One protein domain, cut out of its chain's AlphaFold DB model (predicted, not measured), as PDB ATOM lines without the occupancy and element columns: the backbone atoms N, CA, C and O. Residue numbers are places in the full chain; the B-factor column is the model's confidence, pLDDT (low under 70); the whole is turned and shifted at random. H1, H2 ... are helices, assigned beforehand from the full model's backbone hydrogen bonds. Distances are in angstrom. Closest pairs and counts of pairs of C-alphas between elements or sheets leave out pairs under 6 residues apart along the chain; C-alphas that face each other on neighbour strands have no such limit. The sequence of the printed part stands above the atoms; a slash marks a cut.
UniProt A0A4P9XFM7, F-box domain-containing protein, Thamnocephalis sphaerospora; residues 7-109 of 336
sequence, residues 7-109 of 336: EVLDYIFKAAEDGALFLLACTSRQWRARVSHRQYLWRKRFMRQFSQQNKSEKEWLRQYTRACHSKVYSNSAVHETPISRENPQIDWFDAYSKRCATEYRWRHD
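Overview. This is residues 7 to 109 of the 336 residues of the protein "F-box domain-containing protein" of Thamnocephalis sphaerospora (UniProt A0A4P9XFM7). The long helix H5 and the shorter H4 make a V joined by a tight link, and H6 packs with its first turn on H4 and on the end of H3. H2 and H3 form a hairpin, with H1 beside it, far from H5; past H5's last turn the chain folds back over a long link to H6, and residues 74 to 82 stick out. The printed part has 103 residues with six named helices, H1 to H6 along the chain, and no named strand: all helix. It is only just loose, close to compact, with a radius of gyration of the C-alphas of 15.5 A and spans of 44 by 34 by 25 A.

Arrangement. H5, residues 55 to 76, is close to but not clearly touching H6, residues 92 to 107; their closest C-alphas, of Tyr 64 and Ala 95, are 7.3 A apart. With residues 92 to 96 alone H6 touches H4, residues 39 to 49, at a shallow tilt of 28 degrees, the same way; the closest C-alphas, of Trp 42 and Trp 92, are 5.4 A apart. With residues 92 to 94 alone H6 touches H3, residues 29 to 36, about perpendicular at 88 degrees; the closest C-alphas are those of Ser 36 and Phe 93, 5.3 A. H3 and H2, residues 18 to 27, touch as a helical hairpin, closest at the C-alphas of Ala 25 and Arg 32, 3.9 A. H1, residues 7 to 15, is close to but not clearly touching H2, with the C-alphas of Phe 13 and Leu 21 closest at 7.2 A. In the six helices every O i to N i+4 pair is within hydrogen-bond range.

Along the chain. H5 is 31.9 A long from first to last C-alpha, from (-51.567, -54.980, 35.120) to (-29.903, -31.572, 36.338). H6 is 22.2 A and H4 15.4 A. H1 begins at C-alpha 7, (-63.651, -21.084, 26.504).

Size, cuts and confidence. The two C-alphas farthest apart, of Ala 15 and Glu 80, are 44.7 A apart. The printed part has no cut, and the link from H5 to H6 is long, at 15 residues. Residue 77 and residues 79 to 87 have pLDDT under 70.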
ATOM      1  N   GLU A   7     -62.325 -20.469  26.582       92.62
ATOM      2  CA  GLU A   7     -63.651 -21.084  26.504       92.62
ATOM      3  C   GLU A   7     -63.868 -21.772  25.154       92.62
ATOM      4  O   GLU A   7     -64.393 -22.884  25.085       92.62
ATOM      5  N   VAL A   8     -63.416 -21.130  24.071       93.00
ATOM      6  CA  VAL A   8     -63.468 -21.714  22.725       93.00
ATOM      7  C   VAL A   8     -62.517 -22.902  22.648       93.00
ATOM      8  O   VAL A   8     -62.852 -23.924  22.052       93.00
ATOM      9  N   LEU A   9     -61.349 -22.807  23.293       89.94
ATOM     10  CA  LEU A   9     -60.421 -23.929  23.381       89.94
ATOM     11  C   LEU A   9     -61.029 -25.111  24.143       89.94
ATOM     12  O   LEU A   9     -60.938 -26.241  23.673       89.94
ATOM     13  N   ASP A  10     -61.673 -24.859  25.280       90.75
ATOM     14  CA  ASP A  10     -62.349 -25.891  26.065       90.75
ATOM     15  C   ASP A  10     -63.503 -26.539  25.295       90.75
ATOM     16  O   ASP A  10     -63.709 -27.753  25.391       90.75
ATOM     17  N   TYR A  11     -64.222 -25.764  24.481       93.38
ATOM     18  CA  TYR A  11     -65.233 -26.296  23.572       93.38
ATOM     19  C   TYR A  11     -64.616 -27.211  22.505       93.38
ATOM     20  O   TYR A  11     -65.064 -28.350  22.353       93.38
ATOM     21  N   ILE A  12     -63.544 -26.770  21.834       92.44
ATOM     22  CA  ILE A  12     -62.797 -27.596  20.870       92.44
ATOM     23  C   ILE A  12     -62.313 -28.881  21.547       92.44
ATOM     24  O   ILE A  12     -62.484 -29.963  21.000       92.44
ATOM     25  N   PHE A  13     -61.778 -28.797  22.765       91.88
ATOM     26  CA  PHE A  13     -61.301 -29.954  23.523       91.88
ATOM     27  C   PHE A  13     -62.379 -30.978  23.859       91.88
ATOM     28  O   PHE A  13     -62.079 -32.171  23.943       91.88
ATOM     29  N   LYS A  14     -63.609 -30.520  24.107       90.00
ATOM     30  CA  LYS A  14     -64.757 -31.388  24.389       90.00
ATOM     31  C   LYS A  14     -65.313 -32.025  23.119       90.00
ATOM     32  O   LYS A  14     -65.693 -33.189  23.167       90.00
ATOM     33  N   ALA A  15     -65.356 -31.276  22.018       93.56
ATOM     34  CA  ALA A  15     -65.939 -31.724  20.756       93.56
ATOM     35  C   ALA A  15     -64.973 -32.552  19.891       93.56
ATOM     36  O   ALA A  15     -65.414 -33.410  19.135       93.56
ATOM     37  N   ALA A  16     -63.665 -32.300  19.983       94.69
ATOM     38  CA  ALA A  16     -62.672 -32.938  19.132       94.69
ATOM     39  C   ALA A  16     -62.301 -34.354  19.597       94.69
ATOM     40  O   ALA A  16     -62.129 -34.648  20.792       94.69
ATOM     41  N   GLU A  17     -62.097 -35.217  18.606       94.94
ATOM     42  CA  GLU A  17     -61.478 -36.526  18.774       94.94
ATOM     43  C   GLU A  17     -59.997 -36.405  19.155       94.94
ATOM     44  O   GLU A  17     -59.337 -35.395  18.889       94.94
ATOM     45  N   ASP A  18     -59.452 -37.465  19.755       92.75
ATOM     46  CA  ASP A  18     -58.058 -37.508  20.213       92.75
ATOM     47  C   ASP A  18     -57.066 -37.227  19.070       92.75
ATOM     48  O   ASP A  18     -56.143 -36.424  19.225       92.75
ATOM     49  N   GLY A  19     -57.309 -37.803  17.886       92.25
ATOM     50  CA  GLY A  19     -56.496 -37.568  16.690       92.25
ATOM     51  C   GLY A  19     -56.480 -36.102  16.245       92.25
ATOM     52  O   GLY A  19     -55.419 -35.560  15.937       92.25
ATOM     53  N   ALA A  20     -57.630 -35.424  16.281       95.06
ATOM     54  CA  ALA A  20     -57.729 -34.011  15.915       95.06
ATOM     55  C   ALA A  20     -56.970 -33.106  16.902       95.06
ATOM     56  O   ALA A  20     -56.296 -32.165  16.483       95.06
ATOM     57  N   LEU A  21     -57.011 -33.417  18.203       94.75
ATOM     58  CA  LEU A  21     -56.245 -32.689  19.222       94.75
ATOM     59  C   LEU A  21     -54.733 -32.877  19.059       94.75
ATOM     60  O   LEU A  21     -53.975 -31.920  19.242       94.75
ATOM     61  N   PHE A  22     -54.286 -34.072  18.667       93.44
ATOM     62  CA  PHE A  22     -52.884 -34.301  18.316       93.44
ATOM     63  C   PHE A  22     -52.454 -33.498  17.096       93.44
ATOM     64  O   PHE A  22     -51.427 -32.821  17.148       93.44
ATOM     65  N   LEU A  23     -53.244 -33.534  16.019       94.50
ATOM     66  CA  LEU A  23     -52.962 -32.750  14.818       94.50
ATOM     67  C   LEU A  23     -52.880 -31.259  15.152       94.50
ATOM     68  O   LEU A  23     -51.914 -30.605  14.761       94.50
ATOM     69  N   LEU A  24     -53.816 -30.746  15.957       94.06
ATOM     70  CA  LEU A  24     -53.804 -29.366  16.436       94.06
ATOM     71  C   LEU A  24     -52.516 -29.040  17.205       94.06
ATOM     72  O   LEU A  24     -51.874 -28.031  16.913       94.06
ATOM     73  N   ALA A  25     -52.087 -29.905  18.129       95.00
ATOM     74  CA  ALA A  25     -50.829 -29.738  18.861       95.00
ATOM     75  C   ALA A  25     -49.587 -29.755  17.952       95.00
ATOM     76  O   ALA A  25     -48.571 -29.153  18.298       95.00
ATOM     77  N   CYS A  26     -49.650 -30.419  16.799       93.69
ATOM     78  CA  CYS A  26     -48.567 -30.440  15.818       93.69
ATOM     79  C   CYS A  26     -48.525 -29.186  14.928       93.69
ATOM     80  O   CYS A  26     -47.483 -28.914  14.338       93.69
ATOM     81  N   THR A  27     -49.603 -28.397  14.848       95.44
ATOM     82  CA  THR A  27     -49.649 -27.209  13.969       95.44
ATOM     83  C   THR A  27     -48.749 -26.059  14.427       95.44
ATOM     84  O   THR A  27     -48.246 -25.306  13.597       95.44
ATOM     85  N   SER A  28     -48.541 -25.878  15.737       94.94
ATOM     86  CA  SER A  28     -47.654 -24.835  16.265       94.94
ATOM     87  C   SER A  28     -47.211 -25.116  17.702       94.94
ATOM     88  O   SER A  28     -47.898 -25.799  18.461       94.94
ATOM     89  N   ARG A  29     -46.088 -24.517  18.128       94.50
ATOM     90  CA  ARG A  29     -45.620 -24.596  19.528       94.50
ATOM     91  C   ARG A  29     -46.633 -24.013  20.518       94.50
ATOM     92  O   ARG A  29     -46.785 -24.543  21.615       94.50
ATOM     93  N   GLN A  30     -47.333 -22.947  20.129       93.44
ATOM     94  CA  GLN A  30     -48.355 -22.317  20.965       93.44
ATOM     95  C   GLN A  30     -49.562 -23.240  21.152       93.44
ATOM     96  O   GLN A  30     -50.056 -23.381  22.270       93.44
ATOM     97  N   TRP A  31     -50.011 -23.894  20.077       93.69
ATOM     98  CA  TRP A  31     -51.074 -24.892  20.151       93.69
ATOM     99  C   TRP A  31     -50.647 -26.100  20.963       93.69
ATOM    100  O   TRP A  31     -51.400 -26.516  21.835       93.69
ATOM    101  N   ARG A  32     -49.421 -26.595  20.768       95.06
ATOM    102  CA  ARG A  32     -48.863 -27.670  21.592       95.06
ATOM    103  C   ARG A  32     -48.933 -27.333  23.075       95.06
ATOM    104  O   ARG A  32     -49.461 -28.135  23.828       95.06
ATOM    105  N   ALA A  33     -48.447 -26.156  23.473       93.75
ATOM    106  CA  ALA A  33     -48.450 -25.729  24.871       93.75
ATOM    107  C   ALA A  33     -49.873 -25.617  25.434       93.75
ATOM    108  O   ALA A  33     -50.149 -26.108  26.523       93.75
ATOM    109  N   ARG A  34     -50.799 -25.018  24.678       93.62
ATOM    110  CA  ARG A  34     -52.209 -24.899  25.079       93.62
ATOM    111  C   ARG A  34     -52.889 -26.257  25.218       93.62
ATOM    112  O   ARG A  34     -53.615 -26.483  26.180       93.62
ATOM    113  N   VAL A  35     -52.634 -27.156  24.271       94.12
ATOM    114  CA  VAL A  35     -53.212 -28.497  24.266       94.12
ATOM    115  C   VAL A  35     -52.629 -29.336  25.404       94.12
ATOM    116  O   VAL A  35     -53.375 -29.963  26.154       94.12
ATOM    117  N   SER A  36     -51.309 -29.321  25.590       94.88
ATOM    118  CA  SER A  36     -50.661 -30.095  26.646       94.88
ATOM    119  C   SER A  36     -50.976 -29.561  28.042       94.88
ATOM    120  O   SER A  36     -51.076 -30.346  28.977       94.88
ATOM    121  N   HIS A  37     -51.217 -28.258  28.218       94.50
ATOM    122  CA  HIS A  37     -51.514 -27.684  29.536       94.50
ATOM    123  C   HIS A  37     -52.826 -28.202  30.156       94.50
ATOM    124  O   HIS A  37     -53.008 -28.149  31.371       94.50
ATOM    125  N   ARG A  38     -53.729 -28.793  29.362       93.81
ATOM    126  CA  ARG A  38     -54.990 -29.390  29.836       93.81
ATOM    127  C   ARG A  38     -54.784 -30.786  30.451       93.81
ATOM    128  O   ARG A  38     -55.472 -31.750  30.116       93.81
ATOM    129  N   GLN A  39     -53.847 -30.888  31.393       95.44
ATOM    130  CA  GLN A  39     -53.372 -32.129  32.021       95.44
ATOM    131  C   GLN A  39     -54.496 -32.986  32.622       95.44
ATOM    132  O   GLN A  39     -54.512 -34.204  32.457       95.44
ATOM    133  N   TYR A  40     -55.488 -32.360  33.261       94.94
ATOM    134  CA  TYR A  40     -56.649 -33.065  33.813       94.94
ATOM    135  C   TYR A  40     -57.484 -33.785  32.741       94.94
ATOM    136  O   TYR A  40     -57.915 -34.921  32.945       94.94
ATOM    137  N   LEU A  41     -57.698 -33.143  31.586       94.62
ATOM    138  CA  LEU A  41     -58.455 -33.730  30.480       94.62
ATOM    139  C   LEU A  41     -57.681 -34.889  29.848       94.62
ATOM    140  O   LEU A  41     -58.272 -35.935  29.581       94.62
ATOM    141  N   TRP A  42     -56.365 -34.742  29.684       96.19
ATOM    142  CA  TRP A  42     -55.509 -35.823  29.195       96.19
ATOM    143  C   TRP A  42     -55.461 -37.007  30.148       96.19
ATOM    144  O   TRP A  42     -55.600 -38.141  29.698       96.19
ATOM    145  N   ARG A  43     -55.383 -36.767  31.461       95.69
ATOM    146  CA  ARG A  43     -55.505 -37.834  32.458       95.69
ATOM    147  C   ARG A  43     -56.832 -38.575  32.310       95.69
ATOM    148  O   ARG A  43     -56.832 -39.796  32.250       95.69
ATOM    149  N   LYS A  44     -57.962 -37.864  32.206       94.75
ATOM    150  CA  LYS A  44     -59.279 -38.495  31.991       94.75
ATOM    151  C   LYS A  44     -59.322 -39.342  30.718       94.75
ATOM    152  O   LYS A  44     -59.811 -40.467  30.762       94.75
ATOM    153  N   ARG A  45     -58.806 -38.819  29.602       94.62
ATOM    154  CA  ARG A  45     -58.736 -39.541  28.319       94.62
ATOM    155  C   ARG A  45     -57.855 -40.788  28.429       94.62
ATOM    156  O   ARG A  45     -58.294 -41.862  28.029       94.62
ATOM    157  N   PHE A  46     -56.689 -40.674  29.068       95.81
ATOM    158  CA  PHE A  46     -55.799 -41.799  29.347       95.81
ATOM    159  C   PHE A  46     -56.502 -42.888  30.156       95.81
ATOM    160  O   PHE A  46     -56.518 -44.032  29.727       95.81
ATOM    161  N   MET A  47     -57.150 -42.538  31.270       95.12
ATOM    162  CA  MET A  47     -57.848 -43.514  32.121       95.12
ATOM    163  C   MET A  47     -59.025 -44.193  31.412       95.12
ATOM    164  O   MET A  47     -59.312 -45.355  31.685       95.12
ATOM    165  N   ARG A  48     -59.704 -43.479  30.504       95.25
ATOM    166  CA  ARG A  48     -60.808 -44.023  29.703       95.25
ATOM    167  C   ARG A  48     -60.327 -45.044  28.672       95.25
ATOM    168  O   ARG A  48     -61.016 -46.030  28.449       95.25
ATOM    169  N   GLN A  49     -59.190 -44.793  28.022       95.88
ATOM    170  CA  GLN A  49     -58.676 -45.657  26.952       95.88
ATOM    171  C   GLN A  49     -57.748 -46.766  27.462       95.88
ATOM    172  O   GLN A  49     -57.755 -47.869  26.925       95.88
ATOM    173  N   PHE A  50     -56.968 -46.488  28.503       95.69
ATOM    174  CA  PHE A  50     -55.967 -47.385  29.073       95.69
ATOM    175  C   PHE A  50     -56.341 -47.695  30.523       95.69
ATOM    176  O   PHE A  50     -55.907 -47.025  31.471       95.69
ATOM    177  N   SER A  51     -57.198 -48.708  30.684       92.94
ATOM    178  CA  SER A  51     -57.724 -49.107  31.991       92.94
ATOM    179  C   SER A  51     -56.591 -49.393  32.971       92.94
ATOM    180  O   SER A  51     -55.766 -50.280  32.756       92.94
ATOM    181  N   GLN A  52     -56.598 -48.682  34.097       87.69
ATOM    182  CA  GLN A  52     -55.648 -48.923  35.181       87.69
ATOM    183  C   GLN A  52     -55.925 -50.216  35.929       87.69
ATOM    184  O   GLN A  52     -55.151 -50.558  36.803       87.69
ATOM    185  N   GLN A  53     -56.996 -50.946  35.639       87.81
ATOM    186  CA  GLN A  53     -57.179 -52.279  36.214       87.81
ATOM    187  C   GLN A  53     -56.280 -53.308  35.517       87.81
ATOM    188  O   GLN A  53     -55.934 -54.325  36.113       87.81
ATOM    189  N   ASN A  54     -55.834 -53.024  34.289       91.31
ATOM    190  CA  ASN A  54     -54.921 -53.895  33.570       91.31
ATOM    191  C   ASN A  54     -53.493 -53.767  34.130       91.31
ATOM    192  O   ASN A  54     -52.881 -52.695  34.096       91.31
ATOM    193  N   LYS A  55     -52.939 -54.890  34.602       87.94
ATOM    194  CA  LYS A  55     -51.567 -54.980  35.120       87.94
ATOM    195  C   LYS A  55     -50.530 -54.485  34.107       87.94
ATOM    196  O   LYS A  55     -49.588 -53.811  34.512       87.94
ATOM    197  N   SER A  56     -50.710 -54.757  32.811       89.50
ATOM    198  CA  SER A  56     -49.764 -54.305  31.781       89.50
ATOM    199  C   SER A  56     -49.773 -52.786  31.599       89.50
ATOM    200  O   SER A  56     -48.724 -52.197  31.365       89.50
ATOM    201  N   GLU A  57     -50.931 -52.135  31.739       93.75
ATOM    202  CA  GLU A  57     -51.042 -50.674  31.631       93.75
ATOM    203  C   GLU A  57     -50.458 -49.965  32.851       93.75
ATOM    204  O   GLU A  57     -49.761 -48.958  32.704       93.75
ATOM    205  N   LYS A  58     -50.690 -50.513  34.054       90.19
ATOM    206  CA  LYS A  58     -50.024 -50.034  35.275       90.19
ATOM    207  C   LYS A  58     -48.504 -50.126  35.133       90.19
ATOM    208  O   LYS A  58     -47.803 -49.155  35.411       90.19
ATOM    209  N   GLU A  59     -48.013 -51.275  34.667       87.94
ATOM    210  CA  GLU A  59     -46.588 -51.510  34.433       87.94
ATOM    211  C   GLU A  59     -46.017 -50.509  33.423       87.94
ATOM    212  O   GLU A  59     -45.010 -49.856  33.696       87.94
ATOM    213  N   TRP A  60     -46.695 -50.317  32.287       92.75
ATOM    214  CA  TRP A  60     -46.277 -49.361  31.263       92.75
ATOM    215  C   TRP A  60     -46.173 -47.936  31.820       92.75
ATOM    216  O   TRP A  60     -45.164 -47.258  31.614       92.75
ATOM    217  N   LEU A  61     -47.185 -47.474  32.565       93.38
ATOM    218  CA  LEU A  61     -47.196 -46.124  33.134       93.38
ATOM    219  C   LEU A  61     -46.088 -45.941  34.178       93.38
ATOM    220  O   LEU A  61     -45.469 -44.872  34.241       93.38
ATOM    221  N   ARG A  62     -45.792 -46.984  34.963       88.31
ATOM    222  CA  ARG A  62     -44.676 -46.978  35.912       88.31
ATOM    223  C   ARG A  62     -43.340 -46.842  35.188       88.31
ATOM    224  O   ARG A  62     -42.545 -45.973  35.546       88.31
ATOM    225  N   GLN A  63     -43.106 -47.647  34.154       88.19
ATOM    226  CA  GLN A  63     -41.884 -47.585  33.346       88.19
ATOM    227  C   GLN A  63     -41.723 -46.223  32.667       88.19
ATOM    228  O   GLN A  63     -40.641 -45.636  32.694       88.19
ATOM    229  N   TYR A  64     -42.810 -45.678  32.120       92.44
ATOM    230  CA  TYR A  64     -42.829 -44.338  31.543       92.44
ATOM    231  C   TYR A  64     -42.431 -43.272  32.573       92.44
ATOM    232  O   TYR A  64     -41.556 -42.448  32.306       92.44
ATOM    233  N   THR A  65     -43.015 -43.326  33.770       91.38
ATOM    234  CA  THR A  65     -42.699 -42.407  34.872       91.38
ATOM    235  C   THR A  65     -41.224 -42.503  35.273       91.38
ATOM    236  O   THR A  65     -40.538 -41.482  35.308       91.38
ATOM    237  N   ARG A  66     -40.693 -43.722  35.463       86.69
ATOM    238  CA  ARG A  66     -39.263 -43.963  35.750       86.69
ATOM    239  C   ARG A  66     -38.358 -43.372  34.663       86.69
ATOM    240  O   ARG A  66     -37.401 -42.661  34.970       86.69
ATOM    241  N   ALA A  67     -38.694 -43.590  33.392       88.19
ATOM    242  CA  ALA A  67     -37.947 -43.033  32.268       88.19
ATOM    243  C   ALA A  67     -37.973 -41.497  32.253       88.19
ATOM    244  O   ALA A  67     -36.939 -40.871  32.024       88.19
ATOM    245  N   CYS A  68     -39.113 -40.872  32.541       88.56
ATOM    246  CA  CYS A  68     -39.206 -39.417  32.652       88.56
ATOM    247  C   CYS A  68     -38.357 -38.874  33.809       88.56
ATOM    248  O   CYS A  68     -37.606 -37.921  33.603       88.56
ATOM    249  N   HIS A  69     -38.396 -39.515  34.981       86.00
ATOM    250  CA  HIS A  69     -37.582 -39.114  36.132       86.00
ATOM    251  C   HIS A  69     -36.086 -39.191  35.802       86.00
ATOM    252  O   HIS A  69     -35.358 -38.229  36.031       86.00
ATOM    253  N   SER A  70     -35.633 -40.294  35.191       84.12
ATOM    254  CA  SER A  70     -34.219 -40.488  34.833       84.12
ATOM    255  C   SER A  70     -33.668 -39.384  33.917       84.12
ATOM    256  O   SER A  70     -32.527 -38.946  34.075       84.12
ATOM    257  N   LYS A  71     -34.497 -38.869  32.999       84.88
ATOM    258  CA  LYS A  71     -34.124 -37.771  32.097       84.88
ATOM    259  C   LYS A  71     -33.970 -36.447  32.832       84.88
ATOM    260  O   LYS A  71     -33.039 -35.703  32.540       84.88
ATOM    261  N   VAL A  72     -34.859 -36.159  33.785       83.50
ATOM    262  CA  VAL A  72     -34.767 -34.944  34.607       83.50
ATOM    263  C   VAL A  72     -33.477 -34.964  35.427       83.50
ATOM    264  O   VAL A  72     -32.733 -33.988  35.379       83.50
ATOM    265  N   TYR A  73     -33.160 -36.091  36.075       78.81
ATOM    266  CA  TYR A  73     -31.919 -36.249  36.843       78.81
ATOM    267  C   TYR A  73     -30.656 -36.114  35.983       78.81
ATOM    268  O   TYR A  73     -29.688 -35.475  36.395       78.81
ATOM    269  N   SER A  74     -30.670 -36.676  34.771       76.44
ATOM    270  CA  SER A  74     -29.529 -36.583  33.849       76.44
ATOM    271  C   SER A  74     -29.282 -35.142  33.392       76.44
ATOM    272  O   SER A  74     -28.136 -34.708  33.312       76.44
ATOM    273  N   ASN A  75     -30.347 -34.369  33.154       76.19
ATOM    274  CA  ASN A  75     -30.235 -32.963  32.761       76.19
ATOM    275  C   ASN A  75     -29.821 -32.057  33.930       76.19
ATOM    276  O   ASN A  75     -29.096 -31.088  33.723       76.19
ATOM    277  N   SER A  76     -30.266 -32.358  35.154       71.25
ATOM    278  CA  SER A  76     -29.903 -31.572  36.338       71.25
ATOM    279  C   SER A  76     -28.456 -31.781  36.771       71.25
ATOM    280  O   SER A  76     -27.848 -30.857  37.283       71.25
ATOM    281  N   ALA A  77     -27.861 -32.954  36.531       67.94
ATOM    282  CA  ALA A  77     -26.450 -33.184  36.857       67.94
ATOM    283  C   ALA A  77     -25.489 -32.233  36.108       67.94
ATOM    284  O   ALA A  77     -24.362 -32.029  36.545       67.94
ATOM    285  N   VAL A  78     -25.940 -31.637  35.000       70.69
ATOM    286  CA  VAL A  78     -25.170 -30.675  34.193       70.69
ATOM    287  C   VAL A  78     -25.327 -29.233  34.702       70.69
ATOM    288  O   VAL A  78     -24.512 -28.368  34.387       70.69
ATOM    289  N   HIS A  79     -26.354 -28.954  35.506       64.06
ATOM    290  CA  HIS A  79     -26.669 -27.619  36.003       64.06
ATOM    291  C   HIS A  79     -26.834 -27.679  37.525       64.06
ATOM    292  O   HIS A  79     -27.857 -28.148  38.007       64.06
ATOM    293  N   GLU A  80     -25.836 -27.193  38.275       69.62
ATOM    294  CA  GLU A  80     -25.707 -27.250  39.751       69.62
ATOM    295  C   GLU A  80     -26.854 -26.605  40.563       69.62
ATOM    296  O   GLU A  80     -26.752 -26.427  41.777       69.62
ATOM    297  N   THR A  81     -27.968 -26.243  39.938       62.06
ATOM    298  CA  THR A  81     -29.126 -25.687  40.624       62.06
ATOM    299  C   THR A  81     -29.873 -26.789  41.386       62.06
ATOM    300  O   THR A  81     -30.348 -27.747  40.772       62.06
ATOM    301  N   PRO A  82     -30.041 -26.669  42.717       54.53
ATOM    302  CA  PRO A  82     -30.797 -27.632  43.505       54.53
ATOM    303  C   PRO A  82     -32.276 -27.562  43.115       54.53
ATOM    304  O   PRO A  82     -33.008 -26.654  43.511       54.53
ATOM    305  N   ILE A  83     -32.719 -28.516  42.297       57.38
ATOM    306  CA  ILE A  83     -34.127 -28.658  41.931       57.38
ATOM    307  C   ILE A  83     -34.876 -29.176  43.162       57.38
ATOM    308  O   ILE A  83     -34.540 -30.226  43.715       57.38
ATOM    309  N   SER A  84     -35.887 -28.418  43.594       53.38
ATOM    310  CA  SER A  84     -36.836 -28.834  44.627       53.38
ATOM    311  C   SER A  84     -37.394 -30.219  44.283       53.38
ATOM    312  O   SER A  84     -37.839 -30.440  43.157       53.38
ATOM    313  N   ARG A  85     -37.362 -31.156  45.242       58.94
ATOM    314  CA  ARG A  85     -37.851 -32.544  45.111       58.94
ATOM    315  C   ARG A  85     -39.383 -32.618  45.049       58.94
ATOM    316  O   ARG A  85     -40.003 -33.429  45.738       58.94
ATOM    317  N   GLU A  86     -40.018 -31.770  44.255       65.31
ATOM    318  CA  GLU A  86     -41.407 -31.994  43.890       65.31
ATOM    319  C   GLU A  86     -41.455 -33.246  43.017       65.31
ATOM    320  O   GLU A  86     -40.703 -33.369  42.047       65.31
ATOM    321  N   ASN A  87     -42.298 -34.211  43.399       66.44
ATOM    322  CA  ASN A  87     -42.562 -35.386  42.576       66.44
ATOM    323  C   ASN A  87     -42.908 -34.893  41.168       66.44
ATOM    324  O   ASN A  87     -43.910 -34.184  41.027       66.44
ATOM    325  N   PRO A  88     -42.093 -35.206  40.146       73.38
ATOM    326  CA  PRO A  88     -42.251 -34.572  38.854       73.38
ATOM    327  C   PRO A  88     -43.621 -34.960  38.311       73.38
ATOM    328  O   PRO A  88     -43.973 -36.134  38.174       73.38
ATOM    329  N   GLN A  89     -44.435 -33.935  38.082       88.06
ATOM    330  CA  GLN A  89     -45.798 -34.112  37.629       88.06
ATOM    331  C   GLN A  89     -45.778 -34.823  36.272       88.06
ATOM    332  O   GLN A  89     -45.111 -34.382  35.337       88.06
ATOM    333  N   ILE A  90     -46.516 -35.931  36.168       93.56
ATOM    334  CA  ILE A  90     -46.679 -36.655  34.906       93.56
ATOM    335  C   ILE A  90     -47.294 -35.703  33.878       93.56
ATOM    336  O   ILE A  90     -48.414 -35.225  34.074       93.56
ATOM    337  N   ASP A  91     -46.586 -35.473  32.769       95.06
ATOM    338  CA  ASP A  91     -47.171 -34.867  31.577       95.06
ATOM    339  C   ASP A  91     -48.078 -35.906  30.902       95.06
ATOM    340  O   ASP A  91     -47.621 -36.789  30.173       95.06
ATOM    341  N   TRP A  92     -49.375 -35.816  31.188       96.25
ATOM    342  CA  TRP A  92     -50.410 -36.703  30.675       96.25
ATOM    343  C   TRP A  92     -50.601 -36.587  29.167       96.25
ATOM    344  O   TRP A  92     -51.009 -37.571  28.553       96.25
ATOM    345  N   PHE A  93     -50.296 -35.438  28.556       96.56
ATOM    346  CA  PHE A  93     -50.321 -35.320  27.099       96.56
ATOM    347  C   PHE A  93     -49.204 -36.162  26.482       96.56
ATOM    348  O   PHE A  93     -49.461 -36.953  25.573       96.56
ATOM    349  N   ASP A  94     -47.979 -36.045  26.997       95.94
ATOM    350  CA  ASP A  94     -46.843 -36.846  26.525       95.94
ATOM    351  C   ASP A  94     -47.028 -38.341  26.835       95.94
ATOM    352  O   ASP A  94     -46.801 -39.182  25.962       95.94
ATOM    353  N   ALA A  95     -47.533 -38.680  28.028       96.56
ATOM    354  CA  ALA A  95     -47.837 -40.057  28.422       96.56
ATOM    355  C   ALA A  95     -48.853 -40.695  27.465       96.56
ATOM    356  O   ALA A  95     -48.609 -41.768  26.912       96.56
ATOM    357  N   TYR A  96     -49.967 -40.005  27.215       96.81
ATOM    358  CA  TYR A  96     -51.006 -40.460  26.299       96.81
ATOM    359  C   TYR A  96     -50.471 -40.587  24.863       96.81
ATOM    360  O   TYR A  96     -50.611 -41.648  24.254       96.81
ATOM    361  N   SER A  97     -49.740 -39.577  24.369       95.69
ATOM    362  CA  SER A  97     -49.072 -39.608  23.052       95.69
ATOM    363  C   SER A  97     -48.194 -40.847  22.881       95.69
ATOM    364  O   SER A  97     -48.301 -41.579  21.894       95.69
ATOM    365  N   LYS A  98     -47.304 -41.096  23.848       95.56
ATOM    366  CA  LYS A  98     -46.344 -42.201  23.794       95.56
ATOM    367  C   LYS A  98     -47.017 -43.552  23.934       95.56
ATOM    368  O   LYS A  98     -46.574 -44.501  23.283       95.56
ATOM    369  N   ARG A  99     -48.076 -43.658  24.736       96.62
ATOM    370  CA  ARG A  99     -48.845 -44.897  24.857       96.62
ATOM    371  C   ARG A  99     -49.551 -45.236  23.549       96.62
ATOM    372  O   ARG A  99     -49.412 -46.373  23.100       96.62
ATOM    373  N   CYS A 100     -50.214 -44.272  22.906       95.31
ATOM    374  CA  CYS A 100     -50.831 -44.458  21.588       95.31
ATOM    375  C   CYS A 100     -49.790 -44.829  20.521       95.31
ATOM    376  O   CYS A 100     -49.986 -45.781  19.774       95.31
ATOM    377  N   ALA A 101     -48.644 -44.141  20.486       94.25
ATOM    378  CA  ALA A 101     -47.558 -44.468  19.558       94.25
ATOM    379  C   ALA A 101     -46.967 -45.869  19.804       94.25
ATOM    380  O   ALA A 101     -46.549 -46.553  18.873       94.25
ATOM    381  N   THR A 102     -46.913 -46.311  21.062       93.94
ATOM    382  CA  THR A 102     -46.489 -47.671  21.420       93.94
ATOM    383  C   THR A 102     -47.507 -48.704  20.947       93.94
ATOM    384  O   THR A 102     -47.117 -49.675  20.310       93.94
ATOM    385  N   GLU A 103     -48.802 -48.453  21.156       95.12
ATOM    386  CA  GLU A 103     -49.878 -49.312  20.653       95.12
ATOM    387  C   GLU A 103     -49.833 -49.468  19.139       95.12
ATOM    388  O   GLU A 103     -49.905 -50.578  18.620       95.12
ATOM    389  N   TYR A 104     -49.698 -48.341  18.439       95.06
ATOM    390  CA  TYR A 104     -49.616 -48.314  16.992       95.06
ATOM    391  C   TYR A 104     -48.446 -49.169  16.513       95.06
ATOM    392  O   TYR A 104     -48.638 -50.041  15.672       95.06
ATOM    393  N   ARG A 105     -47.258 -48.986  17.105       95.00
ATOM    394  CA  ARG A 105     -46.076 -49.781  16.758       95.00
ATOM    395  C   ARG A 105     -46.284 -51.273  16.997       95.00
ATOM    396  O   ARG A 105     -45.908 -52.062  16.142       95.00
ATOM    397  N   TRP A 106     -46.911 -51.658  18.107       91.81
ATOM    398  CA  TRP A 106     -47.223 -53.064  18.381       91.81
ATOM    399  C   TRP A 106     -48.207 -53.659  17.373       91.81
ATOM    400  O   TRP A 106     -47.992 -54.772  16.916       91.81
ATOM    401  N   ARG A 107     -49.250 -52.917  16.983       95.00
ATOM    402  CA  ARG A 107     -50.256 -53.387  16.012       95.00
ATOM    403  C   ARG A 107     -49.730 -53.521  14.580       95.00
ATOM    404  O   ARG A 107     -50.387 -54.162  13.771       95.00
ATOM    405  N   HIS A 108     -48.602 -52.888  14.265       96.50
ATOM    406  CA  HIS A 108     -48.023 -52.861  12.918       96.50
ATOM    407  C   HIS A 108     -46.637 -53.519  12.864       96.50
ATOM    408  O   HIS A 108     -45.872 -53.235  11.947       96.50
ATOM    409  N   ASP A 109     -46.282 -54.325  13.870       94.81
ATOM    410  CA  ASP A 109     -44.987 -55.011  13.968       94.81
ATOM    411  C   ASP A 109     -43.761 -54.077  13.869       94.81
ATOM    412  O   ASP A 109     -42.660 -54.478  13.499       94.81
TER     413      ASP A 109